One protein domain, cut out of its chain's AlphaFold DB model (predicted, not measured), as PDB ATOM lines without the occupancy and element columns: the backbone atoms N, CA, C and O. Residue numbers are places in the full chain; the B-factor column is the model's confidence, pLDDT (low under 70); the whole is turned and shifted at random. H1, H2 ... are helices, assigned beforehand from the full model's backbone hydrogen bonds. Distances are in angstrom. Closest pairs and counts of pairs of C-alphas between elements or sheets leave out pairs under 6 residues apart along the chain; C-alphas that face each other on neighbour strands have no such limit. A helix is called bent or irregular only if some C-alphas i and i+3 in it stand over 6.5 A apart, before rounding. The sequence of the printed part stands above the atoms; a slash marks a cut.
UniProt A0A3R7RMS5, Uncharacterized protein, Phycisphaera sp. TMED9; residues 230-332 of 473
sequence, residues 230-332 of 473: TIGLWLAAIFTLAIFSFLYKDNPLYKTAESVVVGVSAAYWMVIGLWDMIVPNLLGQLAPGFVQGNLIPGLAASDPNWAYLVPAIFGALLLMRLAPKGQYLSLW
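What this domain is: This is residues 230 to 332 of the 473 residues of an uncharacterized protein of Phycisphaera sp. TMED9 (UniProt A0A3R7RMS5). A long helix, H2, is a beam with H1 folded back at its first end and H3 and the H4-H5 hairpin at its other end. Residues 262 to 273 stand free. The 103 printed residues hold five named helices, H1 to H5, all helix, extended: radius of gyration of the C-alphas 20.4 A, spans 60 by 40 by 15 A.

How they stand to each other: Start at H2, residues 252 to 286, one helix by its hydrogen bonds but bent: C-alphas 276 and 279 are 6.6 A apart, and arms H2a, 252 to 276, and H2b, 279 to 286, stand at 40 degrees. H1, residues 230 to 247, touches H2a with 239 to 246 alone; closest C-alphas Ala 242 and Tyr 254, 5.0 A. H2b touches H3, residues 288 to 294, at C-alphas 284 and 291, 5.7 A. H4, residues 306 to 322, touches H2b with 306 to 312 alone; closest C-alphas 286 and 306, 6.1 A. H4 and H5, residues 327 to 332, form a hairpin; closest C-alphas 321 and 327, 4.4 A. O i to N i+4 pairs are within hydrogen-bond range throughout H2a and H3, in H1 12 of 14, H2b 3 of 4, H4 9 of 13, H5 0 of 2, with 3 of 3 i+3 pairs.

Where its parts are: Find C-alpha 230 at (20.656, -4.496, -34.009), where H1 begins, 26.8 A long; H2a measures 35.7 A, H4 26.3 A. H5 ends at C-alpha 332, (-7.597, -42.116, -39.077).

The domain as a whole: The farthest C-alphas, Tyr 248 and Asp 303, are 61.0 A apart. The printed part has no cut; the H3 to H4 link is long, 11 residues. Look for pLDDT under 70 at 248 to 249, 288 to 289, 292 to 293 and 297 to 302.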
ATOM      1  N   THR A 230      19.393  -4.358 -34.756       76.56
ATOM      2  CA  THR A 230      20.656  -4.496 -34.009       76.56
ATOM      3  C   THR A 230      20.623  -5.742 -33.116       76.56
ATOM      4  O   THR A 230      21.508  -6.592 -33.207       76.56
ATOM      5  N   ILE A 231      19.573  -5.909 -32.303       80.19
ATOM      6  CA  ILE A 231      19.375  -7.103 -31.467       80.19
ATOM      7  C   ILE A 231      19.260  -8.358 -32.345       80.19
ATOM      8  O   ILE A 231      19.891  -9.363 -32.030       80.19
ATOM      9  N   GLY A 232      18.528  -8.296 -33.461       82.56
ATOM     10  CA  GLY A 232      18.404  -9.396 -34.423       82.56
ATOM     11  C   GLY A 232      19.744  -9.859 -35.008       82.56
ATOM     12  O   GLY A 232      20.015 -11.057 -35.015       82.56
ATOM     13  N   LEU A 233      20.610  -8.927 -35.421       82.38
ATOM     14  CA  LEU A 233      21.953  -9.212 -35.941       82.38
ATOM     15  C   LEU A 233      22.829  -9.893 -34.879       82.38
ATOM     16  O   LEU A 233      23.449 -10.924 -35.146       82.38
ATOM     17  N   TRP A 234      22.850  -9.351 -33.658       82.75
ATOM     18  CA  TRP A 234      23.591  -9.942 -32.540       82.75
ATOM     19  C   TRP A 234      23.068 -11.329 -32.163       82.75
ATOM     20  O   TRP A 234      23.862 -12.245 -31.954       82.75
ATOM     21  N   LEU A 235      21.747 -11.506 -32.123       85.38
ATOM     22  CA  LEU A 235      21.100 -12.782 -31.838       85.38
ATOM     23  C   LEU A 235      21.443 -13.826 -32.916       85.38
ATOM     24  O   LEU A 235      21.839 -14.943 -32.585       85.38
ATOM     25  N   ALA A 236      21.370 -13.449 -34.195       85.50
ATOM     26  CA  ALA A 236      21.721 -14.307 -35.325       85.50
ATOM     27  C   ALA A 236      23.209 -14.705 -35.323       85.50
ATOM     28  O   ALA A 236      23.533 -15.870 -35.574       85.50
ATOM     29  N   ALA A 237      24.116 -13.789 -34.974       86.06
ATOM     30  CA  ALA A 237      25.537 -14.097 -34.823       86.06
ATOM     31  C   ALA A 237      25.819 -15.023 -33.632       86.06
ATOM     32  O   ALA A 237      26.551 -16.002 -33.779       86.06
ATOM     33  N   ILE A 238      25.187 -14.783 -32.476       85.81
ATOM     34  CA  ILE A 238      25.296 -15.662 -31.301       85.81
ATOM     35  C   ILE A 238      24.784 -17.071 -31.629       85.81
ATOM     36  O   ILE A 238      25.473 -18.042 -31.316       85.81
ATOM     37  N   PHE A 239      23.642 -17.213 -32.310       86.94
ATOM     38  CA  PHE A 239      23.146 -18.526 -32.741       86.94
ATOM     39  C   PHE A 239      24.053 -19.189 -33.787       86.94
ATOM     40  O   PHE A 239      24.304 -20.390 -33.688       86.94
ATOM     41  N   THR A 240      24.609 -18.432 -34.735       88.31
ATOM     42  CA  THR A 240      25.566 -18.959 -35.729       88.31
ATOM     43  C   THR A 240      26.830 -19.500 -35.048       88.31
ATOM     44  O   THR A 240      27.256 -20.622 -35.324       88.31
ATOM     45  N   LEU A 241      27.384 -18.765 -34.079       85.56
ATOM     46  CA  LEU A 241      28.526 -19.211 -33.274       85.56
ATOM     47  C   LEU A 241      28.172 -20.381 -32.337       85.56
ATOM     48  O   LEU A 241      28.989 -21.283 -32.148       85.56
ATOM     49  N   ALA A 242      26.953 -20.420 -31.790       85.06
ATOM     50  CA  ALA A 242      26.465 -21.547 -30.992       85.06
ATOM     51  C   ALA A 242      26.329 -22.834 -31.825       85.06
ATOM     52  O   ALA A 242      26.628 -23.915 -31.318       85.06
ATOM     53  N   ILE A 243      25.964 -22.727 -33.109       86.44
ATOM     54  CA  ILE A 243      25.988 -23.850 -34.058       86.44
ATOM     55  C   ILE A 243      27.435 -24.267 -34.356       86.44
ATOM     56  O   ILE A 243      27.767 -25.446 -34.228       86.44
ATOM     57  N   PHE A 244      28.335 -23.322 -34.657       83.38
ATOM     58  CA  PHE A 244      29.753 -23.636 -34.874       83.38
ATOM     59  C   PHE A 244      30.457 -24.223 -33.636       83.38
ATOM     60  O   PHE A 244      31.426 -24.968 -33.793       83.38
ATOM     61  N   SER A 245      29.950 -24.004 -32.415       80.94
ATOM     62  CA  SER A 245      30.456 -24.675 -31.205       80.94
ATOM     63  C   SER A 245      30.439 -26.207 -31.306       80.94
ATOM     64  O   SER A 245      31.264 -26.845 -30.645       80.94
ATOM     65  N   PHE A 246      29.537 -26.796 -32.101       78.06
ATOM     66  CA  PHE A 246      29.475 -28.245 -32.312       78.06
ATOM     67  C   PHE A 246      30.774 -28.805 -32.911       78.06
ATOM     68  O   PHE A 246      31.207 -29.888 -32.522       78.06
ATOM     69  N   LEU A 247      31.441 -28.040 -33.789       78.12
ATOM     70  CA  LEU A 247      32.705 -28.434 -34.425       78.12
ATOM     71  C   LEU A 247      33.817 -28.697 -33.399       78.12
ATOM     72  O   LEU A 247      34.722 -29.486 -33.659       78.12
ATOM     73  N   TYR A 248      33.741 -28.056 -32.229       66.75
ATOM     74  CA  TYR A 248      34.621 -28.372 -31.113       66.75
ATOM     75  C   TYR A 248      34.116 -29.614 -30.362       66.75
ATOM     76  O   TYR A 248      34.826 -30.619 -30.339       66.75
ATOM     77  N   LYS A 249      32.921 -29.541 -29.739       69.62
ATOM     78  CA  LYS A 249      32.218 -30.641 -29.032       69.62
ATOM     79  C   LYS A 249      30.726 -30.341 -28.843       69.62
ATOM     80  O   LYS A 249      30.306 -29.188 -28.843       69.62
ATOM     81  N   ASP A 250      29.978 -31.388 -28.501       71.75
ATOM     82  CA  ASP A 250      28.644 -31.321 -27.894       71.75
ATOM     83  C   ASP A 250      28.625 -30.374 -26.666       71.75
ATOM     84  O   ASP A 250      29.232 -30.651 -25.627       71.75
ATOM     85  N   ASN A 251      27.932 -29.238 -26.791       80.06
ATOM     86  CA  ASN A 251      27.889 -28.141 -25.815       80.06
ATOM     87  C   ASN A 251      26.418 -27.792 -25.492       80.06
ATOM     88  O   ASN A 251      25.614 -27.740 -26.423       80.06
ATOM     89  N   PRO A 252      26.037 -27.507 -24.228       81.69
ATOM     90  CA  PRO A 252      24.734 -26.923 -23.902       81.69
ATOM     91  C   PRO A 252      24.293 -25.775 -24.824       81.69
ATOM     92  O   PRO A 252      23.147 -25.780 -25.259       81.69
ATOM     93  N   LEU A 253      25.196 -24.856 -25.203       81.50
ATOM     94  CA  LEU A 253      24.873 -23.750 -26.122       81.50
ATOM     95  C   LEU A 253      24.383 -24.237 -27.494       81.50
ATOM     96  O   LEU A 253      23.414 -23.697 -28.026       81.50
ATOM     97  N   TYR A 254      25.017 -25.280 -28.039       85.44
ATOM     98  CA  TYR A 254      24.602 -25.905 -29.295       85.44
ATOM     99  C   TYR A 254      23.211 -26.539 -29.163       85.44
ATOM    100  O   TYR A 254      22.342 -26.272 -29.987       85.44
ATOM    101  N   LYS A 255      22.961 -27.294 -28.085       86.31
ATOM    102  CA  LYS A 255      21.660 -27.953 -27.849       86.31
ATOM    103  C   LYS A 255      20.523 -26.952 -27.645       86.31
ATOM    104  O   LYS A 255      19.417 -27.174 -28.131       86.31
ATOM    105  N   THR A 256      20.789 -25.823 -26.984       88.25
ATOM    106  CA  THR A 256      19.824 -24.721 -26.904       88.25
ATOM    107  C   THR A 256      19.545 -24.145 -28.293       88.25
ATOM    108  O   THR A 256      18.379 -24.067 -28.671       88.25
ATOM    109  N   ALA A 257      20.576 -23.821 -29.083       89.38
ATOM    110  CA  ALA A 257      20.410 -23.311 -30.448       89.38
ATOM    111  C   ALA A 257      19.616 -24.276 -31.351       89.38
ATOM    112  O   ALA A 257      18.664 -23.858 -32.006       89.38
ATOM    113  N   GLU A 258      19.947 -25.568 -31.326       89.94
ATOM    114  CA  GLU A 258      19.233 -26.630 -32.042       89.94
ATOM    115  C   GLU A 258      17.750 -26.682 -31.638       89.94
ATOM    116  O   GLU A 258      16.871 -26.597 -32.497       89.94
ATOM    117  N   SER A 259      17.456 -26.733 -30.333       90.44
ATOM    118  CA  SER A 259      16.073 -26.775 -29.835       90.44
ATOM    119  C   SER A 259      15.257 -25.527 -30.197       90.44
ATOM    120  O   SER A 259      14.070 -25.643 -30.502       90.44
ATOM    121  N   VAL A 260      15.889 -24.346 -30.235       93.69
ATOM    122  CA  VAL A 260      15.252 -23.094 -30.666       93.69
ATOM    123  C   VAL A 260      14.960 -23.127 -32.165       93.69
ATOM    124  O   VAL A 260      13.844 -22.804 -32.558       93.69
ATOM    125  N   VAL A 261      15.903 -23.567 -33.003       89.69
ATOM    126  CA  VAL A 261      15.689 -23.681 -34.458       89.69
ATOM    127  C   VAL A 261      14.562 -24.670 -34.777       89.69
ATOM    128  O   VAL A 261      13.676 -24.351 -35.574       89.69
ATOM    129  N   VAL A 262      14.535 -25.837 -34.125       92.25
ATOM    130  CA  VAL A 262      13.454 -26.830 -34.288       92.25
ATOM    131  C   VAL A 262      12.111 -26.290 -33.776       92.25
ATOM    132  O   VAL A 262      11.093 -26.444 -34.447       92.25
ATOM    133  N   GLY A 263      12.092 -25.602 -32.630       93.94
ATOM    134  CA  GLY A 263      10.876 -24.989 -32.083       93.94
ATOM    135  C   GLY A 263      10.309 -23.869 -32.963       93.94
ATOM    136  O   GLY A 263       9.119 -23.872 -33.268       93.94
ATOM    137  N   VAL A 264      11.157 -22.940 -33.418       93.81
ATOM    138  CA  VAL A 264      10.757 -21.804 -34.268       93.81
ATOM    139  C   VAL A 264      10.296 -22.278 -35.646       93.81
ATOM    140  O   VAL A 264       9.277 -21.799 -36.133       93.81
ATOM    141  N   SER A 265      10.980 -23.248 -36.259       90.19
ATOM    142  CA  SER A 265      10.549 -23.810 -37.550       90.19
ATOM    143  C   SER A 265       9.208 -24.548 -37.452       90.19
ATOM    144  O   SER A 265       8.354 -24.364 -38.320       90.19
ATOM    145  N   ALA A 266       8.968 -25.311 -36.380       90.44
ATOM    146  CA  ALA A 266       7.667 -25.931 -36.128       90.44
ATOM    147  C   ALA A 266       6.560 -24.888 -35.868       90.44
ATOM    148  O   ALA A 266       5.450 -25.027 -36.384       90.44
ATOM    149  N   ALA A 267       6.859 -23.828 -35.109       92.06
ATOM    150  CA  ALA A 267       5.921 -22.737 -34.841       92.06
ATOM    151  C   ALA A 267       5.575 -21.943 -36.113       92.06
ATOM    152  O   ALA A 267       4.406 -21.658 -36.351       92.06
ATOM    153  N   TYR A 268       6.561 -21.647 -36.964       91.88
ATOM    154  CA  TYR A 268       6.362 -20.971 -38.250       91.88
ATOM    155  C   TYR A 268       5.405 -21.751 -39.165       91.88
ATOM    156  O   TYR A 268       4.409 -21.198 -39.629       91.88
ATOM    157  N   TRP A 269       5.634 -23.059 -39.330       87.44
ATOM    158  CA  TRP A 269       4.725 -23.933 -40.080       87.44
ATOM    159  C   TRP A 269       3.323 -24.027 -39.463       87.44
ATOM    160  O   TRP A 269       2.344 -24.134 -40.199       87.44
ATOM    161  N   MET A 270       3.201 -23.960 -38.134       87.50
ATOM    162  CA  MET A 270       1.902 -23.922 -37.455       87.50
ATOM    163  C   MET A 270       1.147 -22.613 -37.725       87.50
ATOM    164  O   MET A 270      -0.054 -22.658 -37.981       87.50
ATOM    165  N   VAL A 271       1.833 -21.466 -37.695       90.88
ATOM    166  CA  VAL A 271       1.240 -20.147 -37.976       90.88
ATOM    167  C   VAL A 271       0.781 -20.060 -39.433       90.88
ATOM    168  O   VAL A 271      -0.363 -19.682 -39.671       90.88
ATOM    169  N   ILE A 272       1.615 -20.494 -40.385       90.88
ATOM    170  CA  ILE A 272       1.252 -20.595 -41.810       90.88
ATOM    171  C   ILE A 272       0.070 -21.544 -42.010       90.88
ATOM    172  O   ILE A 272      -0.931 -21.167 -42.610       90.88
ATOM    173  N   GLY A 273       0.120 -22.755 -41.447       87.25
ATOM    174  CA  GLY A 273      -0.993 -23.702 -41.546       87.25
ATOM    175  C   GLY A 273      -2.298 -23.147 -40.962       87.25
ATOM    176  O   GLY A 273      -3.377 -23.428 -41.481       87.25
ATOM    177  N   LEU A 274      -2.222 -22.321 -39.916       86.94
ATOM    178  CA  LEU A 274      -3.392 -21.668 -39.343       86.94
ATOM    179  C   LEU A 274      -3.953 -20.582 -40.271       86.94
ATOM    180  O   LEU A 274      -5.136 -20.644 -40.604       86.94
ATOM    181  N   TRP A 275      -3.133 -19.625 -40.705       85.50
ATOM    182  CA  TRP A 275      -3.601 -18.460 -41.467       85.50
ATOM    183  C   TRP A 275      -3.831 -18.730 -42.956       85.50
ATOM    184  O   TRP A 275      -4.822 -18.242 -43.489       85.50
ATOM    185  N   ASP A 276      -3.005 -19.553 -43.600       84.19
ATOM    186  CA  ASP A 276      -3.079 -19.797 -45.049       84.19
ATOM    187  C   ASP A 276      -3.958 -21.010 -45.391       84.19
ATOM    188  O   ASP A 276      -4.491 -21.107 -46.496       84.19
ATOM    189  N   MET A 277      -4.133 -21.954 -44.453       83.62
ATOM    190  CA  MET A 277      -4.953 -23.153 -44.675       83.62
ATOM    191  C   MET A 277      -6.228 -23.184 -43.830       83.62
ATOM    192  O   MET A 277      -7.313 -23.264 -44.405       83.62
ATOM    193  N   ILE A 278      -6.136 -23.138 -42.496       84.25
ATOM    194  CA  ILE A 278      -7.302 -23.351 -41.617       84.25
ATOM    195  C   ILE A 278      -8.291 -22.179 -41.692       84.25
ATOM    196  O   ILE A 278      -9.487 -22.406 -41.881       84.25
ATOM    197  N   VAL A 279      -7.830 -20.932 -41.565       82.38
ATOM    198  CA  VAL A 279      -8.718 -19.760 -41.590       82.38
ATOM    199  C   VAL A 279      -9.481 -19.644 -42.924       82.38
ATOM    200  O   VAL A 279     -10.711 -19.639 -42.869       82.38
ATOM    201  N   PRO A 280      -8.848 -19.623 -44.114       79.19
ATOM    202  CA  PRO A 280      -9.576 -19.467 -45.374       79.19
ATOM    203  C   PRO A 280     -10.326 -20.736 -45.810       79.19
ATOM    204  O   PRO A 280     -11.509 -20.655 -46.137       79.19
ATOM    205  N   ASN A 281      -9.688 -21.916 -45.794       80.69
ATOM    206  CA  ASN A 281     -10.279 -23.115 -46.408       80.69
ATOM    207  C   ASN A 281     -11.232 -23.883 -45.484       80.69
ATOM    208  O   ASN A 281     -12.080 -24.619 -45.984       80.69
ATOM    209  N   LEU A 282     -11.105 -23.741 -44.158       82.31
ATOM    210  CA  LEU A 282     -12.006 -24.388 -43.199       82.31
ATOM    211  C   LEU A 282     -13.003 -23.391 -42.608       82.31
ATOM    212  O   LEU A 282     -14.210 -23.554 -42.783       82.31
ATOM    213  N   LEU A 283     -12.519 -22.354 -41.918       78.06
ATOM    214  CA  LEU A 283     -13.404 -21.402 -41.240       78.06
ATOM    215  C   LEU A 283     -14.127 -20.488 -42.238       78.06
ATOM    216  O   LEU A 283     -15.308 -20.215 -42.046       78.06
ATOM    217  N   GLY A 284     -13.463 -20.070 -43.319       74.06
ATOM    218  CA  GLY A 284     -14.050 -19.223 -44.360       74.06
ATOM    219  C   GLY A 284     -15.209 -19.891 -45.105       74.06
ATOM    220  O   GLY A 284     -16.162 -19.216 -45.473       74.06
ATOM    221  N   GLN A 285     -15.171 -21.220 -45.253       76.69
ATOM    222  CA  GLN A 285     -16.240 -22.007 -45.883       76.69
ATOM    223  C   GLN A 285     -17.347 -22.419 -44.898       76.69
ATOM    224  O   GLN A 285     -18.509 -22.535 -45.284       76.69
ATOM    225  N   LEU A 286     -17.012 -22.638 -43.619       76.75
ATOM    226  CA  LEU A 286     -17.961 -23.114 -42.603       76.75
ATOM    227  C   LEU A 286     -18.689 -21.975 -41.863       76.75
ATOM    228  O   LEU A 286     -19.835 -22.144 -41.452       76.75
ATOM    229  N   ALA A 287     -18.034 -20.824 -41.685       76.56
ATOM    230  CA  ALA A 287     -18.550 -19.647 -40.981       76.56
ATOM    231  C   ALA A 287     -18.123 -18.322 -41.666       76.56
ATOM    232  O   ALA A 287     -17.493 -17.473 -41.022       76.56
ATOM    233  N   PRO A 288     -18.476 -18.111 -42.954       69.38
ATOM    234  CA  PRO A 288     -18.003 -16.986 -43.770       69.38
ATOM    235  C   PRO A 288     -18.198 -15.618 -43.101       69.38
ATOM    236  O   PRO A 288     -17.248 -14.844 -43.013       69.38
ATOM    237  N   GLY A 289     -19.376 -15.349 -42.525       66.25
ATOM    238  CA  GLY A 289     -19.658 -14.074 -41.851       66.25
ATOM    239  C   GLY A 289     -18.806 -13.796 -40.600       66.25
ATOM    240  O   GLY A 289     -18.520 -12.639 -40.301       66.25
ATOM    241  N   PHE A 290     -18.345 -14.830 -39.884       70.94
ATOM    242  CA  PHE A 290     -17.440 -14.645 -38.741       70.94
ATOM    243  C   PHE A 290     -16.015 -14.322 -39.205       70.94
ATOM    244  O   PHE A 290     -15.384 -13.409 -38.669       70.94
ATOM    245  N   VAL A 291     -15.527 -15.043 -40.219       70.56
ATOM    246  CA  VAL A 291     -14.187 -14.834 -40.790       70.56
ATOM    247  C   VAL A 291     -14.096 -13.478 -41.482       70.56
ATOM    248  O   VAL A 291     -13.133 -12.753 -41.240       70.56
ATOM    249  N   GLN A 292     -15.115 -13.088 -42.251       67.94
ATOM    250  CA  GLN A 292     -15.169 -11.781 -42.904       67.94
ATOM    251  C   GLN A 292     -15.168 -10.626 -41.888       67.94
ATOM    252  O   GLN A 292     -14.474  -9.634 -42.086       67.94
ATOM    253  N   GLY A 293     -15.894 -10.769 -40.773       66.44
ATOM    254  CA  GLY A 293     -15.981  -9.727 -39.745       66.44
ATOM    255  C   GLY A 293     -14.757  -9.584 -38.830       66.44
ATOM    256  O   GLY A 293     -14.599  -8.527 -38.228       66.44
ATOM    257  N   ASN A 294     -13.912 -10.618 -38.688       70.94
ATOM    258  CA  ASN A 294     -12.867 -10.650 -37.645       70.94
ATOM    259  C   ASN A 294     -11.455 -11.022 -38.130       70.94
ATOM    260  O   ASN A 294     -10.498 -10.774 -37.401       70.94
ATOM    261  N   LEU A 295     -11.307 -11.672 -39.292       71.44
ATOM    262  CA  LEU A 295     -10.048 -12.319 -39.695       71.44
ATOM    263  C   LEU A 295      -9.603 -11.958 -41.121       71.44
ATOM    264  O   LEU A 295      -8.425 -11.685 -41.325       71.44
ATOM    265  N   ILE A 296     -10.511 -11.962 -42.104       71.38
ATOM    266  CA  ILE A 296     -10.204 -11.676 -43.518       71.38
ATOM    267  C   ILE A 296     -11.334 -10.824 -44.136       71.38
ATOM    268  O   ILE A 296     -12.271 -11.380 -44.709       71.38
ATOM    269  N   PRO A 297     -11.254  -9.478 -44.080       59.66
ATOM    270  CA  PRO A 297     -12.312  -8.589 -44.582       59.66
ATOM    271  C   PRO A 297     -12.624  -8.728 -46.081       59.66
ATOM    272  O   PRO A 297     -13.738  -8.436 -46.510       59.66
ATOM    273  N   GLY A 298     -11.649  -9.181 -46.878       61.06
ATOM    274  CA  GLY A 298     -11.767  -9.349 -48.332       61.06
ATOM    275  C   GLY A 298     -12.324 -10.697 -48.806       61.06
ATOM    276  O   GLY A 298     -12.270 -10.973 -50.002       61.06
ATOM    277  N   LEU A 299     -12.810 -11.565 -47.910       67.25
ATOM    278  CA  LEU A 299     -13.345 -12.870 -48.310       67.25
ATOM    279  C   LEU A 299     -14.712 -12.713 -48.999       67.25
ATOM    280  O   LEU A 299     -15.607 -12.053 -48.471       67.25
ATOM    281  N   ALA A 300     -14.891 -13.335 -50.168       59.22
ATOM    282  CA  ALA A 300     -16.156 -13.290 -50.902       59.22
ATOM    283  C   ALA A 300     -17.268 -14.004 -50.113       59.22
ATOM    284  O   ALA A 300     -17.209 -15.218 -49.902       59.22
ATOM    285  N   ALA A 301     -18.280 -13.242 -49.686       56.91
ATOM    286  CA  ALA A 301     -19.403 -13.740 -48.899       56.91
ATOM    287  C   ALA A 301     -20.170 -14.830 -49.669       56.91
ATOM    288  O   ALA A 301     -20.931 -14.546 -50.590       56.91
ATOM    289  N   SER A 302     -19.930 -16.080 -49.281       64.50
ATOM    290  CA  SER A 302     -20.543 -17.285 -49.842       64.50
ATOM    291  C   SER A 302     -21.482 -17.912 -48.809       64.50
ATOM    292  O   SER A 302     -21.329 -17.665 -47.612       64.50
ATOM    293  N   ASP A 303     -22.430 -18.742 -49.242       71.00
ATOM    294  CA  ASP A 303     -23.270 -19.497 -48.308       71.00
ATOM    295  C   ASP A 303     -22.441 -20.534 -47.516       71.00
ATOM    296  O   ASP A 303     -21.529 -21.147 -48.085       71.00
ATOM    297  N   PRO A 304     -22.735 -20.781 -46.221       75.25
ATOM    298  CA  PRO A 304     -21.994 -21.749 -45.412       75.25
ATOM    299  C   PRO A 304     -22.060 -23.172 -45.982       75.25
ATOM    300  O   PRO A 304     -23.128 -23.787 -46.042       75.25
ATOM    301  N   ASN A 305     -20.909 -23.741 -46.338       77.88
ATOM    302  CA  ASN A 305     -20.832 -25.085 -46.897       77.88
ATOM    303  C   ASN A 305     -20.528 -26.124 -45.805       77.88
ATOM    304  O   ASN A 305     -19.380 -26.353 -45.410       77.88
ATOM    305  N   TRP A 306     -21.570 -26.813 -45.340       80.69
ATOM    306  CA  TRP A 306     -21.465 -27.818 -44.274       80.69
ATOM    307  C   TRP A 306     -20.647 -29.067 -44.642       80.69
ATOM    308  O   TRP A 306     -20.277 -29.819 -43.739       80.69
ATOM    309  N   ALA A 307     -20.288 -29.293 -45.914       82.56
ATOM    310  CA  ALA A 307     -19.393 -30.395 -46.290       82.56
ATOM    311  C   ALA A 307     -18.004 -30.268 -45.629       82.56
ATOM    312  O   ALA A 307     -17.376 -31.278 -45.294       82.56
ATOM    313  N   TYR A 308     -17.560 -29.038 -45.341       81.94
ATOM    314  CA  TYR A 308     -16.299 -28.756 -44.645       81.94
ATOM    315  C   TYR A 308     -16.298 -29.174 -43.162       81.94
ATOM    316  O   TYR A 308     -15.237 -29.221 -42.533       81.94
ATOM    317  N   LEU A 309     -17.444 -29.596 -42.611       84.31
ATOM    318  CA  LEU A 309     -17.508 -30.241 -41.297       84.31
ATOM    319  C   LEU A 309     -16.696 -31.550 -41.255       84.31
ATOM    320  O   LEU A 309     -16.134 -31.884 -40.214       84.31
ATOM    321  N   VAL A 310     -16.576 -32.276 -42.375       86.69
ATOM    322  CA  VAL A 310     -15.778 -33.514 -42.439       86.69
ATOM    323  C   VAL A 310     -14.280 -33.214 -42.223       86.69
ATOM    324  O   VAL A 310     -13.712 -33.754 -41.270       86.69
ATOM    325  N   PRO A 311     -13.638 -32.303 -42.986       85.31
ATOM    326  CA  PRO A 311     -12.323 -31.753 -42.647       85.31
ATOM    327  C   PRO A 311     -12.193 -31.225 -41.208       85.31
ATOM    328  O   PRO A 311     -11.175 -31.489 -40.568       85.31
ATOM    329  N   ALA A 312     -13.211 -30.542 -40.663       86.25
ATOM    330  CA  ALA A 312     -13.174 -30.039 -39.284       86.25
ATOM    331  C   ALA A 312     -13.074 -31.175 -38.251       86.25
ATOM    332  O   ALA A 312     -12.252 -31.112 -37.333       86.25
ATOM    333  N   ILE A 313     -13.856 -32.246 -38.430       89.50
ATOM    334  CA  ILE A 313     -13.794 -33.455 -37.597       89.50
ATOM    335  C   ILE A 313     -12.412 -34.104 -37.715       89.50
ATOM    336  O   ILE A 313     -11.793 -34.402 -36.695       89.50
ATOM    337  N   PHE A 314     -11.879 -34.270 -38.928       87.56
ATOM    338  CA  PHE A 314     -10.536 -34.825 -39.130       87.56
ATOM    339  C   PHE A 314      -9.431 -33.975 -38.477       87.56
ATOM    340  O   PHE A 314      -8.513 -34.538 -37.873       87.56
ATOM    341  N   GLY A 315      -9.545 -32.643 -38.510       86.75
ATOM    342  CA  GLY A 315      -8.665 -31.724 -37.780       86.75
ATOM    343  C   GLY A 315      -8.758 -31.895 -36.259       86.75
ATOM    344  O   GLY A 315      -7.734 -32.043 -35.590       86.75
ATOM    345  N   ALA A 316      -9.970 -31.980 -35.706       86.56
ATOM    346  CA  ALA A 316     -10.185 -32.228 -34.278       86.56
ATOM    347  C   ALA A 316      -9.652 -33.605 -33.826       86.56
ATOM    348  O   ALA A 316      -9.032 -33.714 -32.766       86.56
ATOM    349  N   LEU A 317      -9.815 -34.650 -34.648       88.50
ATOM    350  CA  LEU A 317      -9.232 -35.978 -34.411       88.50
ATOM    351  C   LEU A 317      -7.694 -35.946 -34.429       88.50
ATOM    352  O   LEU A 317      -7.062 -36.699 -33.689       88.50
ATOM    353  N   LEU A 318      -7.076 -35.055 -35.213       86.56
ATOM    354  CA  LEU A 318      -5.624 -34.858 -35.210       86.56
ATOM    355  C   LEU A 318      -5.151 -34.199 -33.904       86.56
ATOM    356  O   LEU A 318      -4.152 -34.645 -33.337       86.56
ATOM    357  N   LEU A 319      -5.894 -33.225 -33.362       86.12
ATOM    358  CA  LEU A 319      -5.586 -32.602 -32.063       86.12
ATOM    359  C   LEU A 319      -5.604 -33.605 -30.894       86.12
ATOM    360  O   LEU A 319      -4.836 -33.443 -29.944       86.12
ATOM    361  N   MET A 320      -6.371 -34.700 -30.986       86.75
ATOM    362  CA  MET A 320      -6.346 -35.791 -29.991       86.75
ATOM    363  C   MET A 320      -4.981 -36.493 -29.874       86.75
ATOM    364  O   MET A 320      -4.754 -37.226 -28.913       86.75
ATOM    365  N   ARG A 321      -4.038 -36.235 -30.791       82.81
ATOM    366  CA  ARG A 321      -2.628 -36.645 -30.674       82.81
ATOM    367  C   ARG A 321      -1.886 -35.957 -29.521       82.81
ATOM    368  O   ARG A 321      -0.914 -36.518 -29.026       82.81
ATOM    369  N   LEU A 322      -2.340 -34.781 -29.079       83.81
ATOM    370  CA  LEU A 322      -1.820 -34.093 -27.888       83.81
ATOM    371  C   LEU A 322      -2.341 -34.722 -26.582       83.81
ATOM    372  O   LEU A 322      -1.756 -34.514 -25.520       83.81
ATOM    373  N   ALA A 323      -3.425 -35.503 -26.642       86.00
ATOM    374  CA  ALA A 323      -4.021 -36.152 -25.481       86.00
ATOM    375  C   ALA A 323      -3.435 -37.568 -25.279       86.00
ATOM    376  O   ALA A 323      -3.623 -38.438 -26.135       86.00
ATOM    377  N   PRO A 324      -2.826 -37.884 -24.115       74.62
ATOM    378  CA  PRO A 324      -2.107 -39.148 -23.901       74.62
ATOM    379  C   PRO A 324      -2.992 -40.407 -23.925       74.62
ATOM    380  O   PRO A 324      -2.474 -41.519 -23.942       74.62
ATOM    381  N   LYS A 325      -4.323 -40.254 -23.915       77.12
ATOM    382  CA  LYS A 325      -5.302 -41.355 -23.985       77.12
ATOM    383  C   LYS A 325      -6.135 -41.368 -25.280       77.12
ATOM    384  O   LYS A 325      -6.934 -42.280 -25.463       77.12
ATOM    385  N   GLY A 326      -5.963 -40.380 -26.168       79.06
ATOM    386  CA  GLY A 326      -6.771 -40.199 -27.387       79.06
ATOM    387  C   GLY A 326      -6.044 -40.490 -28.704       79.06
ATOM    388  O   GLY A 326      -6.669 -40.482 -29.762       79.06
ATOM    389  N   GLN A 327      -4.738 -40.774 -28.662       82.81
ATOM    390  CA  GLN A 327      -3.867 -40.811 -29.844       82.81
ATOM    391  C   GLN A 327      -4.334 -41.766 -30.962       82.81
ATOM    392  O   GLN A 327      -4.102 -41.473 -32.136       82.81
ATOM    393  N   TYR A 328      -5.028 -42.864 -30.640       85.94
ATOM    394  CA  TYR A 328      -5.532 -43.815 -31.642       85.94
ATOM    395  C   TYR A 328      -6.539 -43.188 -32.625       85.94
ATOM    396  O   TYR A 328      -6.603 -43.607 -33.777       85.94
ATOM    397  N   LEU A 329      -7.282 -42.154 -32.212       86.69
ATOM    398  CA  LEU A 329      -8.217 -41.440 -33.087       86.69
ATOM    399  C   LEU A 329      -7.490 -40.643 -34.181       86.69
ATOM    400  O   LEU A 329      -7.963 -40.585 -35.314       86.69
ATOM    401  N   SER A 330      -6.298 -40.116 -33.881       87.88
ATOM    402  CA  SER A 330      -5.484 -39.363 -34.848       87.88
ATOM    403  C   SER A 330      -4.920 -40.224 -35.989       87.88
ATOM    404  O   SER A 330      -4.531 -39.688 -37.028       87.88
ATOM    405  N   LEU A 331      -4.910 -41.558 -35.835       87.69
ATOM    406  CA  LEU A 331      -4.456 -42.491 -36.873       87.69
ATOM    407  C   LEU A 331      -5.357 -42.464 -38.113       87.69
ATOM    408  O   LEU A 331      -4.847 -42.614 -39.219       87.69
ATOM    409  N   TRP A 332      -6.662 -42.223 -37.952       90.31
ATOM    410  CA  TRP A 332      -7.597 -42.116 -39.077       90.31
ATOM    411  C   TRP A 332      -7.292 -40.890 -39.941       90.31
ATOM    412  O   TRP A 332      -7.176 -41.013 -41.160       90.31
TER     413      TRP A 332